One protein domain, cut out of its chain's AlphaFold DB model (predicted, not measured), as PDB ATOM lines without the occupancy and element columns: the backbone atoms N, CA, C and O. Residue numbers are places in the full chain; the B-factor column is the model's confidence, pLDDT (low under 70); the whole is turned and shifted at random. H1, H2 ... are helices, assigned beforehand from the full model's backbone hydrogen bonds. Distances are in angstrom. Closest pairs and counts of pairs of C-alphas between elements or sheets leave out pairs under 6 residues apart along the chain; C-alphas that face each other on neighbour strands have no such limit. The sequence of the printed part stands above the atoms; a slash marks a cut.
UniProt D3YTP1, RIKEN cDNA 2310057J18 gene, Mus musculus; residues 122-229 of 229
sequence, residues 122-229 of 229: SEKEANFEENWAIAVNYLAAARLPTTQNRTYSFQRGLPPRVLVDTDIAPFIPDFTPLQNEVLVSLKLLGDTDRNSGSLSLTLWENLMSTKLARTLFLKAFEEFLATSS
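Overview. This is residues 122 to 229 of the 229 residues of the protein "RIKEN cDNA 2310057J18 gene" of Mus musculus (UniProt D3YTP1). H3, H4 and H5 form a triangle in one layer, and H1 crosses H3 in a second layer and reaches H4, with small H2 near H5. The printed part, all helix, has 108 residues with five named helices, H1 to H5. It is compact, with a radius of gyration of the C-alphas of 14.2 A, and spans 41 by 33 by 19 A.

Arrangement. H1, residues 123 to 141, touches H3, residues 177 to 195, with residues 127 to 135 alone, about perpendicular at 78 degrees; the closest C-alphas, of Asn 131 and Gly 190, are 4.8 A apart. With residues 137 to 141 alone H1 touches H4, residues 199 to 208; the closest C-alphas, of Ala 141 and Glu 205, are 5.2 A apart. H2, residues 148 to 155, and H5, residues 211 to 227, are close but not clearly touching; their closest C-alphas, of Phe 154 and Leu 225, are 7.2 A apart. Every O i to N i+4 pair is within hydrogen-bond range in H2, H3, H4 and H5, and 13 of 15 in H1.

Along the chain. H1 spans 27.9 A from C-alpha 123 at (-9.363, 6.788, 20.781), H3 26.9 A, and H5 24.4 A to C-alpha 227 at (-19.692, -20.303, 19.785).

Size, cuts and confidence. The printed part has no cut; the H2 to H3 link is long; residues 228 to 229 are under pLDDT 70.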
ATOM      1  N   SER A 122      -9.381   7.563  15.966       97.75
ATOM      2  CA  SER A 122     -10.213   7.707  17.160       97.75
ATOM      3  C   SER A 122      -9.521   7.053  18.359       97.75
ATOM      4  O   SER A 122      -8.718   6.130  18.198       97.75
ATOM      5  N   GLU A 123      -9.885   7.454  19.578       97.19
ATOM      6  CA  GLU A 123      -9.363   6.788  20.781       97.19
ATOM      7  C   GLU A 123      -9.744   5.292  20.791       97.19
ATOM      8  O   GLU A 123      -9.012   4.452  21.313       97.19
ATOM      9  N   LYS A 124     -10.889   4.933  20.195       98.06
ATOM     10  CA  LYS A 124     -11.341   3.538  20.090       98.06
ATOM     11  C   LYS A 124     -10.441   2.709  19.185       98.06
ATOM     12  O   LYS A 124     -10.081   1.600  19.575       98.06
ATOM     13  N   GLU A 125     -10.070   3.244  18.026       98.44
ATOM     14  CA  GLU A 125      -9.190   2.547  17.086       98.44
ATOM     15  C   GLU A 125      -7.764   2.457  17.626       98.44
ATOM     16  O   GLU A 125      -7.220   1.361  17.671       98.44
ATOM     17  N   ALA A 126      -7.197   3.553  18.143       97.81
ATOM     18  CA  ALA A 126      -5.842   3.537  18.702       97.81
ATOM     19  C   ALA A 126      -5.705   2.508  19.843       97.81
ATOM     20  O   ALA A 126      -4.762   1.719  19.887       97.81
ATOM     21  N   ASN A 127      -6.703   2.430  20.735       97.69
ATOM     22  CA  ASN A 127      -6.734   1.395  21.770       97.69
ATOM     23  C   ASN A 127      -6.823  -0.022  21.178       97.69
ATOM     24  O   ASN A 127      -6.241  -0.957  21.731       97.69
ATOM     25  N   PHE A 128      -7.588  -0.222  20.102       98.31
ATOM     26  CA  PHE A 128      -7.679  -1.517  19.430       98.31
ATOM     27  C   PHE A 128      -6.344  -1.923  18.795       98.31
ATOM     28  O   PHE A 128      -5.916  -3.055  19.012       98.31
ATOM     29  N   GLU A 129      -5.669  -1.010  18.096       98.00
ATOM     30  CA  GLU A 129      -4.342  -1.208  17.498       98.00
ATOM     31  C   GLU A 129      -3.311  -1.660  18.547       98.00
ATOM     32  O   GLU A 129      -2.646  -2.691  18.379       98.00
ATOM     33  N   GLU A 130      -3.247  -0.969  19.689       97.56
ATOM     34  CA  GLU A 130      -2.373  -1.347  20.805       97.56
ATOM     35  C   GLU A 130      -2.720  -2.727  21.381       97.56
ATOM     36  O   GLU A 130      -1.844  -3.573  21.587       97.56
ATOM     37  N   ASN A 131      -4.006  -2.977  21.643       98.31
ATOM     38  CA  ASN A 131      -4.461  -4.250  22.205       98.31
ATOM     39  C   ASN A 131      -4.216  -5.418  21.243       98.31
ATOM     40  O   ASN A 131      -3.900  -6.522  21.687       98.31
ATOM     41  N   TRP A 132      -4.337  -5.183  19.936       98.12
ATOM     42  CA  TRP A 132      -4.012  -6.158  18.905       98.12
ATOM     43  C   TRP A 132      -2.521  -6.504  18.926       98.12
ATOM     44  O   TRP A 132      -2.178  -7.687  18.965       98.12
ATOM     45  N   ALA A 133      -1.638  -5.500  18.988       97.81
ATOM     46  CA  ALA A 133      -0.194  -5.724  19.050       97.81
ATOM     47  C   ALA A 133       0.211  -6.518  20.305       97.81
ATOM     48  O   ALA A 133       1.008  -7.451  20.215       97.81
ATOM     49  N   ILE A 134      -0.394  -6.215  21.461       98.19
ATOM     50  CA  ILE A 134      -0.205  -6.995  22.694       98.19
ATOM     51  C   ILE A 134      -0.685  -8.437  22.494       98.19
ATOM     52  O   ILE A 134       0.042  -9.382  22.807       98.19
ATOM     53  N   ALA A 135      -1.889  -8.629  21.949       98.06
ATOM     54  CA  ALA A 135      -2.467  -9.954  21.758       98.06
ATOM     55  C   ALA A 135      -1.612 -10.855  20.858       98.06
ATOM     56  O   ALA A 135      -1.515 -12.056  21.121       98.06
ATOM     57  N   VAL A 136      -0.939 -10.293  19.848       98.00
ATOM     58  CA  VAL A 136      -0.009 -11.041  18.989       98.00
ATOM     59  C   VAL A 136       1.081 -11.742  19.807       98.00
ATOM     60  O   VAL A 136       1.378 -12.898  19.517       98.00
ATOM     61  N   ASN A 137       1.608 -11.130  20.871       98.31
ATOM     62  CA  ASN A 137       2.621 -11.771  21.722       98.31
ATOM     63  C   ASN A 137       2.069 -13.001  22.466       98.31
ATOM     64  O   ASN A 137       2.732 -14.037  22.554       98.31
ATOM     65  N   TYR A 138       0.819 -12.946  22.929       98.56
ATOM     66  CA  TYR A 138       0.162 -14.095  23.563       98.56
ATOM     67  C   TYR A 138      -0.131 -15.218  22.560       98.56
ATOM     68  O   TYR A 138       0.037 -16.400  22.882       98.56
ATOM     69  N   LEU A 139      -0.541 -14.865  21.337       97.88
ATOM     70  CA  LEU A 139      -0.744 -15.825  20.249       97.88
ATOM     71  C   LEU A 139       0.581 -16.471  19.813       97.88
ATOM     72  O   LEU A 139       0.614 -17.679  19.554       97.88
ATOM     73  N   ALA A 140       1.666 -15.694  19.803       98.31
ATOM     74  CA  ALA A 140       3.014 -16.155  19.501       98.31
ATOM     75  C   ALA A 140       3.504 -17.181  20.526       98.31
ATOM     76  O   ALA A 140       3.900 -18.286  20.150       98.31
ATOM     77  N   ALA A 141       3.374 -16.874  21.821       98.44
ATOM     78  CA  ALA A 141       3.683 -17.809  22.901       98.44
ATOM     79  C   ALA A 141       2.891 -19.119  22.760       98.44
ATOM     80  O   ALA A 141       3.434 -20.213  22.927       98.44
ATOM     81  N   ALA A 142       1.615 -19.022  22.378       98.19
ATOM     82  CA  ALA A 142       0.749 -20.172  22.152       98.19
ATOM     83  C   ALA A 142       1.045 -20.951  20.854       98.19
ATOM     84  O   ALA A 142       0.465 -22.021  20.645       98.19
ATOM     85  N   ARG A 143       1.945 -20.452  19.995       97.81
ATOM     86  CA  ARG A 143       2.292 -21.005  18.677       97.81
ATOM     87  C   ARG A 143       1.057 -21.307  17.828       97.81
ATOM     88  O   ARG A 143       0.918 -22.397  17.270       97.81
ATOM     89  N   LEU A 144       0.124 -20.361  17.769       96.38
ATOM     90  CA  LEU A 144      -1.174 -20.577  17.136       96.38
ATOM     91  C   LEU A 144      -1.036 -20.915  15.639       96.38
ATOM     92  O   LEU A 144      -0.386 -20.176  14.906       96.38
ATOM     93  N   PRO A 145      -1.615 -22.019  15.131       96.75
ATOM     94  CA  PRO A 145      -1.436 -22.369  13.727       96.75
ATOM     95  C   PRO A 145      -2.101 -21.363  12.776       96.75
ATOM     96  O   PRO A 145      -3.324 -21.258  12.739       96.75
ATOM     97  N   THR A 146      -1.306 -20.699  11.940       95.12
ATOM     98  CA  THR A 146      -1.739 -19.664  10.979       95.12
ATOM     99  C   THR A 146      -2.042 -20.227   9.585       95.12
ATOM    100  O   THR A 146      -1.761 -19.611   8.556       95.12
ATOM    101  N   THR A 147      -2.622 -21.430   9.520       95.12
ATOM    102  CA  THR A 147      -3.062 -22.006   8.240       95.12
ATOM    103  C   THR A 147      -4.217 -21.196   7.661       95.12
ATOM    104  O   THR A 147      -5.004 -20.618   8.406       95.12
ATOM    105  N   GLN A 148      -4.375 -21.203   6.336       94.31
ATOM    106  CA  GLN A 148      -5.380 -20.389   5.640       94.31
ATOM    107  C   GLN A 148      -6.786 -20.470   6.266       94.31
ATOM    108  O   GLN A 148      -7.388 -19.438   6.544       94.31
ATOM    109  N   ASN A 149      -7.289 -21.677   6.550       93.38
ATOM    110  CA  ASN A 149      -8.623 -21.859   7.136       93.38
ATOM    111  C   ASN A 149      -8.737 -21.303   8.563       93.38
ATOM    112  O   ASN A 149      -9.773 -20.749   8.928       93.38
ATOM    113  N   ARG A 150      -7.683 -21.449   9.377       94.19
ATOM    114  CA  ARG A 150      -7.661 -20.933  10.751       94.19
ATOM    115  C   ARG A 150      -7.563 -19.421  10.756       94.19
ATOM    116  O   ARG A 150      -8.400 -18.774  11.370       94.19
ATOM    117  N   THR A 151      -6.629 -18.869   9.987       94.56
ATOM    118  CA  THR A 151      -6.478 -17.421   9.820       94.56
ATOM    119  C   THR A 151      -7.769 -16.787   9.310       94.56
ATOM    120  O   THR A 151      -8.197 -15.782   9.866       94.56
ATOM    121  N   TYR A 152      -8.445 -17.406   8.335       93.38
ATOM    122  CA  TYR A 152      -9.768 -16.962   7.894       93.38
ATOM    123  C   TYR A 152     -10.767 -16.919   9.056       93.38
ATOM    124  O   TYR A 152     -11.401 -15.893   9.271       93.38
ATOM    125  N   SER A 153     -10.873 -17.996   9.844       91.75
ATOM    126  CA  SER A 153     -11.762 -18.031  11.014       91.75
ATOM    127  C   SER A 153     -11.447 -16.916  12.018       91.75
ATOM    128  O   SER A 153     -12.366 -16.248  12.490       91.75
ATOM    129  N   PHE A 154     -10.159 -16.676  12.288       91.19
ATOM    130  CA  PHE A 154      -9.689 -15.666  13.242       91.19
ATOM    131  C   PHE A 154     -10.039 -14.255  12.758       91.19
ATOM    132  O   PHE A 154     -10.566 -13.447  13.518       91.19
ATOM    133  N   GLN A 155      -9.811 -13.977  11.471       93.31
ATOM    134  CA  GLN A 155     -10.065 -12.666  10.872       93.31
ATOM    135  C   GLN A 155     -11.550 -12.294  10.829       93.31
ATOM    136  O   GLN A 155     -11.865 -11.112  10.911       93.31
ATOM    137  N   ARG A 156     -12.475 -13.264  10.776       94.44
ATOM    138  CA  ARG A 156     -13.921 -12.967  10.861       94.44
ATOM    139  C   ARG A 156     -14.318 -12.287  12.173       94.44
ATOM    140  O   ARG A 156     -15.337 -11.607  12.206       94.44
ATOM    141  N   GLY A 157     -13.549 -12.503  13.240       94.94
ATOM    142  CA  GLY A 157     -13.782 -11.866  14.532       94.94
ATOM    143  C   GLY A 157     -13.184 -10.467  14.657       94.94
ATOM    144  O   GLY A 157     -13.442  -9.796  15.646       94.94
ATOM    145  N   LEU A 158     -12.398  -9.999  13.685       96.75
ATOM    146  CA  LEU A 158     -11.853  -8.644  13.723       96.75
ATOM    147  C   LEU A 158     -12.899  -7.612  13.263       96.75
ATOM    148  O   LEU A 158     -13.802  -7.954  12.488       96.75
ATOM    149  N   PRO A 159     -12.782  -6.348  13.713       97.06
ATOM    150  CA  PRO A 159     -13.607  -5.251  13.218       97.06
ATOM    151  C   PRO A 159     -13.608  -5.191  11.681       97.06
ATOM    152  O   PRO A 159     -12.539  -5.210  11.071       97.06
ATOM    153  N   PRO A 160     -14.781  -5.101  11.027       96.06
ATOM    154  CA  PRO A 160     -14.872  -5.025   9.570       96.06
ATOM    155  C   PRO A 160     -14.607  -3.610   9.028       96.06
ATOM    156  O   PRO A 160     -14.581  -3.409   7.816       96.06
ATOM    157  N   ARG A 161     -14.454  -2.621   9.916       95.69
ATOM    158  CA  ARG A 161     -14.147  -1.217   9.619       95.69
ATOM    159  C   ARG A 161     -13.346  -0.610  10.770       95.69
ATOM    160  O   ARG A 161     -13.416  -1.115  11.890       95.69
ATOM    161  N   VAL A 162     -12.666   0.501  10.486       96.56
ATOM    162  CA  VAL A 162     -12.011   1.350  11.493       96.56
ATOM    163  C   VAL A 162     -13.031   1.789  12.548       96.56
ATOM    164  O   VAL A 162     -14.161   2.173  12.208       96.56
ATOM    165  N   LEU A 163     -12.641   1.715  13.820       98.25
ATOM    166  CA  LEU A 163     -13.480   2.114  14.942       98.25
ATOM    167  C   LEU A 163     -13.578   3.639  15.052       98.25
ATOM    168  O   LEU A 163     -12.617   4.383  14.834       98.25
ATOM    169  N   VAL A 164     -14.752   4.116  15.447       97.69
ATOM    170  CA  VAL A 164     -15.049   5.534  15.690       97.69
ATOM    171  C   VAL A 164     -15.411   5.765  17.155       97.69
ATOM    172  O   VAL A 164     -15.703   4.824  17.887       97.69
ATOM    173  N   ASP A 165     -15.441   7.022  17.602       97.31
ATOM    174  CA  ASP A 165     -15.619   7.367  19.025       97.31
ATOM    175  C   ASP A 165     -16.907   6.813  19.660       97.31
ATOM    176  O   ASP A 165     -16.956   6.563  20.868       97.31
ATOM    177  N   THR A 166     -17.952   6.602  18.855       97.25
ATOM    178  CA  THR A 166     -19.242   6.062  19.306       97.25
ATOM    179  C   THR A 166     -19.276   4.538  19.414       97.25
ATOM    180  O   THR A 166     -20.260   3.999  19.919       97.25
ATOM    181  N   ASP A 167     -18.239   3.835  18.953       98.38
ATOM    182  CA  ASP A 167     -18.179   2.379  19.023       98.38
ATOM    183  C   ASP A 167     -17.870   1.922  20.454       98.38
ATOM    184  O   ASP A 167     -16.814   2.201  21.030       98.38
ATOM    185  N   ILE A 168     -18.822   1.203  21.050       96.94
ATOM    186  CA  ILE A 168     -18.728   0.688  22.416       96.94
ATOM    187  C   ILE A 168     -19.063  -0.802  22.390       96.94
ATOM    188  O   ILE A 168     -20.229  -1.194  22.431       96.94
ATOM    189  N   ALA A 169     -18.032  -1.644  22.331       96.88
ATOM    190  CA  ALA A 169     -18.193  -3.088  22.481       96.88
ATOM    191  C   ALA A 169     -18.729  -3.433  23.895       96.88
ATOM    192  O   ALA A 169     -18.359  -2.761  24.863       96.88
ATOM    193  N   PRO A 170     -19.584  -4.462  24.052       97.06
ATOM    194  CA  PRO A 170     -20.043  -5.407  23.030       97.06
ATOM    195  C   PRO A 170     -21.338  -4.978  22.300       97.06
ATOM    196  O   PRO A 170     -22.089  -5.832  21.838       97.06
ATOM    197  N   PHE A 171     -21.646  -3.680  22.226       97.50
ATOM    198  CA  PHE A 171     -22.926  -3.165  21.724       97.50
ATOM    199  C   PHE A 171     -22.803  -2.370  20.418       97.50
ATOM    200  O   PHE A 171     -23.634  -1.499  20.156       97.50
ATOM    201  N   ILE A 172     -21.787  -2.652  19.597       98.31
ATOM    202  CA  ILE A 172     -21.628  -2.021  18.282       98.31
ATOM    203  C   ILE A 172     -22.680  -2.628  17.335       98.31
ATOM    204  O   ILE A 172     -22.584  -3.824  17.040       98.31
ATOM    205  N   PRO A 173     -23.703  -1.869  16.886       97.25
ATOM    206  CA  PRO A 173     -24.892  -2.459  16.263       97.25
ATOM    207  C   PRO A 173     -24.652  -3.105  14.896       97.25
ATOM    208  O   PRO A 173     -25.399  -3.998  14.507       97.25
ATOM    209  N   ASP A 174     -23.648  -2.639  14.154       97.44
ATOM    210  CA  ASP A 174     -23.294  -3.142  12.825       97.44
ATOM    211  C   ASP A 174     -22.231  -4.253  12.856       97.44
ATOM    212  O   ASP A 174     -21.797  -4.722  11.805       97.44
ATOM    213  N   PHE A 175     -21.816  -4.694  14.048       97.69
ATOM    214  CA  PHE A 175     -20.855  -5.781  14.237       97.69
ATOM    215  C   PHE A 175     -21.579  -7.071  14.622       97.69
ATOM    216  O   PHE A 175     -22.601  -7.067  15.312       97.69
ATOM    217  N   THR A 176     -21.019  -8.208  14.217       96.44
ATOM    218  CA  THR A 176     -21.501  -9.523  14.663       96.44
ATOM    219  C   THR A 176     -21.237  -9.733  16.164       96.44
ATOM    220  O   THR A 176     -20.386  -9.045  16.745       96.44
ATOM    221  N   PRO A 177     -21.921 -10.696  16.818       96.12
ATOM    222  CA  PRO A 177     -21.618 -11.064  18.201       96.12
ATOM    223  C   PRO A 177     -20.142 -11.430  18.401       96.12
ATOM    224  O   PRO A 177     -19.507 -10.876  19.294       96.12
ATOM    225  N   LEU A 178     -19.569 -12.258  17.514       96.12
ATOM    226  CA  LEU A 178     -18.147 -12.611  17.539       96.12
ATOM    227  C   LEU A 178     -17.234 -11.380  17.483       96.12
ATOM    228  O   LEU A 178     -16.288 -11.294  18.259       96.12
ATOM    229  N   GLN A 179     -17.505 -10.423  16.594       97.56
ATOM    230  CA  GLN A 179     -16.676  -9.217  16.460       97.56
ATOM    231  C   GLN A 179     -16.704  -8.344  17.717       97.56
ATOM    232  O   GLN A 179     -15.666  -7.870  18.181       97.56
ATOM    233  N   ASN A 180     -17.890  -8.164  18.301       97.75
ATOM    234  CA  ASN A 180     -18.047  -7.460  19.570       97.75
ATOM    235  C   ASN A 180     -17.319  -8.181  20.713       97.75
ATOM    236  O   ASN A 180     -16.654  -7.538  21.526       97.75
ATOM    237  N   GLU A 181     -17.422  -9.507  20.778       96.88
ATOM    238  CA  GLU A 181     -16.790 -10.303  21.828       96.88
ATOM    239  C   GLU A 181     -15.263 -10.295  21.721       96.88
ATOM    240  O   GLU A 181     -14.584 -10.057  22.719       96.88
ATOM    241  N   VAL A 182     -14.712 -10.441  20.511       97.38
ATOM    242  CA  VAL A 182     -13.267 -10.343  20.263       97.38
ATOM    243  C   VAL A 182     -12.723  -8.982  20.691       97.38
ATOM    244  O   VAL A 182     -11.685  -8.935  21.350       97.38
ATOM    245  N   LEU A 183     -13.420  -7.878  20.401       97.88
ATOM    246  CA  LEU A 183     -13.009  -6.552  20.877       97.88
ATOM    247  C   LEU A 183     -12.945  -6.468  22.406       97.88
ATOM    248  O   LEU A 183     -11.990  -5.911  22.954       97.88
ATOM    249  N   VAL A 184     -13.927  -7.048  23.103       98.00
ATOM    250  CA  VAL A 184     -13.914  -7.125  24.571       98.00
ATOM    251  C   VAL A 184     -12.740  -7.975  25.062       98.00
ATOM    252  O   VAL A 184     -12.032  -7.554  25.977       98.00
ATOM    253  N   SER A 185     -12.494  -9.136  24.451       97.75
ATOM    254  CA  SER A 185     -11.385 -10.024  24.823       97.75
ATOM    255  C   SER A 185     -10.020  -9.365  24.626       97.75
ATOM    256  O   SER A 185      -9.179  -9.436  25.522       97.75
ATOM    257  N   LEU A 186      -9.806  -8.687  23.495       98.25
ATOM    258  CA  LEU A 186      -8.565  -7.964  23.209       98.25
ATOM    259  C   LEU A 186      -8.344  -6.830  24.207       98.25
ATOM    260  O   LEU A 186      -7.243  -6.688  24.737       98.25
ATOM    261  N   LYS A 187      -9.395  -6.063  24.521       98.38
ATOM    262  CA  LYS A 187      -9.316  -5.019  25.545       98.38
ATOM    263  C   LYS A 187      -8.955  -5.591  26.913       98.38
ATOM    264  O   LYS A 187      -8.055  -5.072  27.565       98.38
ATOM    265  N   LEU A 188      -9.629  -6.658  27.342       98.38
ATOM    266  CA  LEU A 188      -9.361  -7.299  28.629       98.38
ATOM    267  C   LEU A 188      -7.920  -7.818  28.714       98.38
ATOM    268  O   LEU A 188      -7.265  -7.642  29.742       98.38
ATOM    269  N   LEU A 189      -7.428  -8.441  27.641       98.62
ATOM    270  CA  LEU A 189      -6.056  -8.931  27.559       98.62
ATOM    271  C   LEU A 189      -5.050  -7.778  27.636       98.62
ATOM    272  O   LEU A 189      -4.142  -7.829  28.462       98.62
ATOM    273  N   GLY A 190      -5.247  -6.724  26.840       98.25
ATOM    274  CA  GLY A 190      -4.375  -5.550  26.840       98.25
ATOM    275  C   GLY A 190      -4.356  -4.824  28.186       98.25
ATOM    276  O   GLY A 190      -3.289  -4.474  28.690       98.25
ATOM    277  N   ASP A 191      -5.519  -4.655  28.821       98.31
ATOM    278  CA  ASP A 191      -5.616  -4.055  30.154       98.31
ATOM    279  C   ASP A 191      -4.919  -4.930  31.206       98.31
ATOM    280  O   ASP A 191      -4.223  -4.414  32.080       98.31
ATOM    281  N   THR A 192      -5.050  -6.255  31.110       98.50
ATOM    282  CA  THR A 192      -4.364  -7.201  32.004       98.50
ATOM    283  C   THR A 192      -2.848  -7.132  31.837       98.50
ATOM    284  O   THR A 192      -2.137  -7.052  32.842       98.50
ATOM    285  N   ASP A 193      -2.348  -7.124  30.599       98.44
ATOM    286  CA  ASP A 193      -0.915  -7.033  30.317       98.44
ATOM    287  C   ASP A 193      -0.322  -5.753  30.913       98.44
ATOM    288  O   ASP A 193       0.548  -5.832  31.789       98.44
ATOM    289  N   ARG A 194      -0.894  -4.592  30.559       97.62
ATOM    290  CA  ARG A 194      -0.455  -3.277  31.048       97.62
ATOM    291  C   ARG A 194      -0.509  -3.175  32.571       97.62
ATOM    292  O   ARG A 194       0.480  -2.786  33.190       97.62
ATOM    293  N   ASN A 195      -1.618  -3.581  33.194       98.19
ATOM    294  CA  ASN A 195      -1.769  -3.533  34.655       98.19
ATOM    295  C   ASN A 195      -0.789  -4.466  35.381       98.19
ATOM    296  O   ASN A 195      -0.417  -4.203  36.524       98.19
ATOM    297  N   SER A 196      -0.374  -5.553  34.731       98.06
ATOM    298  CA  SER A 196       0.613  -6.490  35.268       98.06
ATOM    299  C   SER A 196       2.067  -6.091  34.989       98.06
ATOM    300  O   SER A 196       2.968  -6.797  35.438       98.06
ATOM    301  N   GLY A 197       2.315  -5.011  34.234       97.19
ATOM    302  CA  GLY A 197       3.651  -4.692  33.716       97.19
ATOM    303  C   GLY A 197       4.231  -5.839  32.882       97.19
ATOM    304  O   GLY A 197       5.396  -6.190  33.050       97.19
ATOM    305  N   SER A 198       3.382  -6.485  32.080       97.12
ATOM    306  CA  SER A 198       3.676  -7.670  31.258       97.12
ATOM    307  C   SER A 198       4.079  -8.946  32.015       97.12
ATOM    308  O   SER A 198       4.473  -9.948  31.410       97.12
ATOM    309  N   LEU A 199       3.898  -8.992  33.342       98.12
ATOM    310  CA  LEU A 199       4.051 -10.232  34.114       98.12
ATOM    311  C   LEU A 199       3.063 -11.315  33.656       98.12
ATOM    312  O   LEU A 199       3.395 -12.501  33.667       98.12
ATOM    313  N   SER A 200       1.852 -10.931  33.247       98.50
ATOM    314  CA  SER A 200       0.863 -11.892  32.747       98.50
ATOM    315  C   SER A 200       1.316 -12.573  31.451       98.50
ATOM    316  O   SER A 200       1.138 -13.787  31.338       98.50
ATOM    317  N   LEU A 201       1.976 -11.858  30.532       98.50
ATOM    318  CA  LEU A 201       2.623 -12.456  29.361       98.50
ATOM    319  C   LEU A 201       3.758 -13.403  29.771       98.50
ATOM    320  O   LEU A 201       3.801 -14.536  29.304       98.50
ATOM    321  N   THR A 202       4.615 -13.009  30.717       98.44
ATOM    322  CA  THR A 202       5.705 -13.885  31.200       98.44
ATOM    323  C   THR A 202       5.167 -15.201  31.783       98.44
ATOM    324  O   THR A 202       5.706 -16.286  31.551       98.44
ATOM    325  N   LEU A 203       4.080 -15.146  32.559       98.44
ATOM    326  CA  LEU A 203       3.419 -16.345  33.085       98.44
ATOM    327  C   LEU A 203       2.788 -17.182  31.964       98.44
ATOM    328  O   LEU A 203       2.851 -18.413  32.003       98.44
ATOM    329  N   TRP A 204       2.207 -16.519  30.964       98.56
ATOM    330  CA  TRP A 204       1.630 -17.162  29.791       98.56
ATOM    331  C   TRP A 204       2.678 -17.900  28.953       98.56
ATOM    332  O   TRP A 204       2.473 -19.064  28.621       98.56
ATOM    333  N   GLU A 205       3.828 -17.286  28.677       98.50
ATOM    334  CA  GLU A 205       4.960 -17.909  27.977       98.50
ATOM    335  C   GLU A 205       5.453 -19.161  28.707       98.50
ATOM    336  O   GLU A 205       5.631 -20.222  28.100       98.50
ATOM    337  N   ASN A 206       5.590 -19.078  30.034       98.25
ATOM    338  CA  ASN A 206       5.961 -20.224  30.859       98.25
ATOM    339  C   ASN A 206       4.938 -21.363  30.746       98.25
ATOM    340  O   ASN A 206       5.324 -22.524  30.584       98.25
ATOM    341  N   LEU A 207       3.640 -21.051  30.779       98.19
ATOM    342  CA  LEU A 207       2.575 -22.041  30.602       98.19
ATOM    343  C   LEU A 207       2.611 -22.666  29.195       98.19
ATOM    344  O   LEU A 207       2.567 -23.894  29.049       98.19
ATOM    345  N   MET A 208       2.729 -21.830  28.162       98.44
ATOM    346  CA  MET A 208       2.735 -22.233  26.753       98.44
ATOM    347  C   MET A 208       4.033 -22.913  26.307       98.44
ATOM    348  O   MET A 208       4.071 -23.494  25.221       98.44
ATOM    349  N   SER A 209       5.073 -22.955  27.146       97.06
ATOM    350  CA  SER A 209       6.281 -23.755  26.890       97.06
ATOM    351  C   SER A 209       5.960 -25.242  26.656       97.06
ATOM    352  O   SER A 209       6.656 -25.934  25.907       97.06
ATOM    353  N   THR A 210       4.841 -25.733  27.205       97.25
ATOM    354  CA  THR A 210       4.399 -27.122  27.045       97.25
ATOM    355  C   THR A 210       3.452 -27.307  25.855       97.25
ATOM    356  O   THR A 210       2.478 -26.576  25.670       97.25
ATOM    357  N   LYS A 211       3.670 -28.372  25.074       96.38
ATOM    358  CA  LYS A 211       2.783 -28.738  23.954       96.38
ATOM    359  C   LYS A 211       1.347 -29.032  24.406       96.38
ATOM    360  O   LYS A 211       0.403 -28.752  23.668       96.38
ATOM    361  N   LEU A 212       1.176 -29.584  25.611       97.75
ATOM    362  CA  LEU A 212      -0.142 -29.858  26.186       97.75
ATOM    363  C   LEU A 212      -0.937 -28.563  26.394       97.75
ATOM    364  O   LEU A 212      -2.073 -28.488  25.933       97.75
ATOM    365  N   ALA A 213      -0.338 -27.546  27.025       98.38
ATOM    366  CA  ALA A 213      -1.003 -26.266  27.250       98.38
ATOM    367  C   ALA A 213      -1.391 -25.590  25.929       98.38
ATOM    368  O   ALA A 213      -2.551 -25.218  25.767       98.38
ATOM    369  N   ARG A 214      -0.477 -25.543  24.945       98.31
ATOM    370  CA  ARG A 214      -0.774 -24.995  23.606       98.31
ATOM    371  C   ARG A 214      -1.920 -25.731  22.912       98.31
ATOM    372  O   ARG A 214      -2.783 -25.107  22.307       98.31
ATOM    373  N   THR A 215      -1.966 -27.059  23.033       97.75
ATOM    374  CA  THR A 215      -3.035 -27.878  22.434       97.75
ATOM    375  C   THR A 215      -4.388 -27.623  23.097       97.75
ATOM    376  O   THR A 215      -5.402 -27.554  22.405       97.75
ATOM    377  N   LEU A 216      -4.426 -27.505  24.427       98.25
ATOM    378  CA  LEU A 216      -5.656 -27.192  25.161       98.25
ATOM    379  C   LEU A 216      -6.143 -25.778  24.846       98.25
ATOM    380  O   LEU A 216      -7.327 -25.594  24.582       98.25
ATOM    381  N   PHE A 217      -5.228 -24.810  24.809       98.00
ATOM    382  CA  PHE A 217      -5.556 -23.443  24.434       98.00
ATOM    383  C   PHE A 217      -6.096 -23.357  23.008       98.00
ATOM    384  O   PHE A 217      -7.136 -22.745  22.810       98.00
ATOM    385  N   LEU A 218      -5.462 -24.019  22.034       97.12
ATOM    386  CA  LEU A 218      -5.949 -24.028  20.653       97.12
ATOM    387  C   LEU A 218      -7.396 -24.529  20.558       97.12
ATOM    388  O   LEU A 218      -8.193 -23.925  19.851       97.12
ATOM    389  N   LYS A 219      -7.750 -25.588  21.295       96.88
ATOM    390  CA  LYS A 219      -9.132 -26.092  21.337       96.88
ATOM    391  C   LYS A 219     -10.093 -25.063  21.923       96.88
ATOM    392  O   LYS A 219     -11.105 -24.774  21.302       96.88
ATOM    393  N   ALA A 220      -9.752 -24.484  23.075       96.25
ATOM    394  CA  ALA A 220     -10.578 -23.458  23.710       96.25
ATOM    395  C   ALA A 220     -10.738 -22.215  22.816       96.25
ATOM    396  O   ALA A 220     -11.818 -21.639  22.739       96.25
ATOM    397  N   PHE A 221      -9.678 -21.828  22.106       95.44
ATOM    398  CA  PHE A 221      -9.686 -20.709  21.173       95.44
ATOM    399  C   PHE A 221     -10.562 -20.991  19.946       95.44
ATOM    400  O   PHE A 221     -11.359 -20.148  19.549       95.44
ATOM    401  N   GLU A 222     -10.464 -22.186  19.358       94.00
ATOM    402  CA  GLU A 222     -11.325 -22.601  18.241       94.00
ATOM    403  C   GLU A 222     -12.799 -22.728  18.670       94.00
ATOM    404  O   GLU A 222     -13.686 -22.336  17.910       94.00
ATOM    405  N   GLU A 223     -13.070 -23.212  19.887       93.88
ATOM    406  CA  GLU A 223     -14.419 -23.255  20.467       93.88
ATOM    407  C   GLU A 223     -14.995 -21.849  20.655       93.88
ATOM    408  O   GLU A 223     -16.103 -21.598  20.190       93.88
ATOM    409  N   PHE A 224     -14.227 -20.924  21.237       92.31
ATOM    410  CA  PHE A 224     -14.609 -19.518  21.397       92.31
ATOM    411  C   PHE A 224     -15.040 -18.881  20.066       92.31
ATOM    412  O   PHE A 224     -16.107 -18.280  19.963       92.31
ATOM    413  N   LEU A 225     -14.255 -19.082  19.004       89.94
ATOM    414  CA  LEU A 225     -14.575 -18.543  17.679       89.94
ATOM    415  C   LEU A 225     -15.825 -19.178  17.050       89.94
ATOM    416  O   LEU A 225     -16.502 -18.544  16.236       89.94
ATOM    417  N   ALA A 226     -16.119 -20.434  17.389       85.38
ATOM    418  CA  ALA A 226     -17.280 -21.159  16.886       85.38
ATOM    419  C   ALA A 226     -18.571 -20.797  17.633       85.38
ATOM    420  O   ALA A 226     -19.627 -20.727  17.008       85.38
ATOM    421  N   THR A 227     -18.509 -20.568  18.947       74.94
ATOM    422  CA  THR A 227     -19.692 -20.303  19.785       74.94
ATOM    423  C   THR A 227     -20.317 -18.936  19.555       74.94
ATOM    424  O   THR A 227     -21.505 -18.769  19.819       74.94
ATOM    425  N   SER A 228     -19.539 -17.981  19.051       61.38
ATOM    426  CA  SER A 228     -19.982 -16.596  18.849       61.38
ATOM    427  C   SER A 228     -20.332 -16.284  17.385       61.38
ATOM    428  O   SER A 228     -20.628 -15.133  17.056       61.38
ATOM    429  N   SER A 229     -20.270 -17.309  16.519       54.94
ATOM    430  CA  SER A 229     -20.611 -17.279  15.082       54.94
ATOM    431  C   SER A 229     -22.108 -17.141  14.815       54.94
ATOM    432  O   SER A 229     -22.900 -17.777  15.543       54.94
TER     433      SER A 229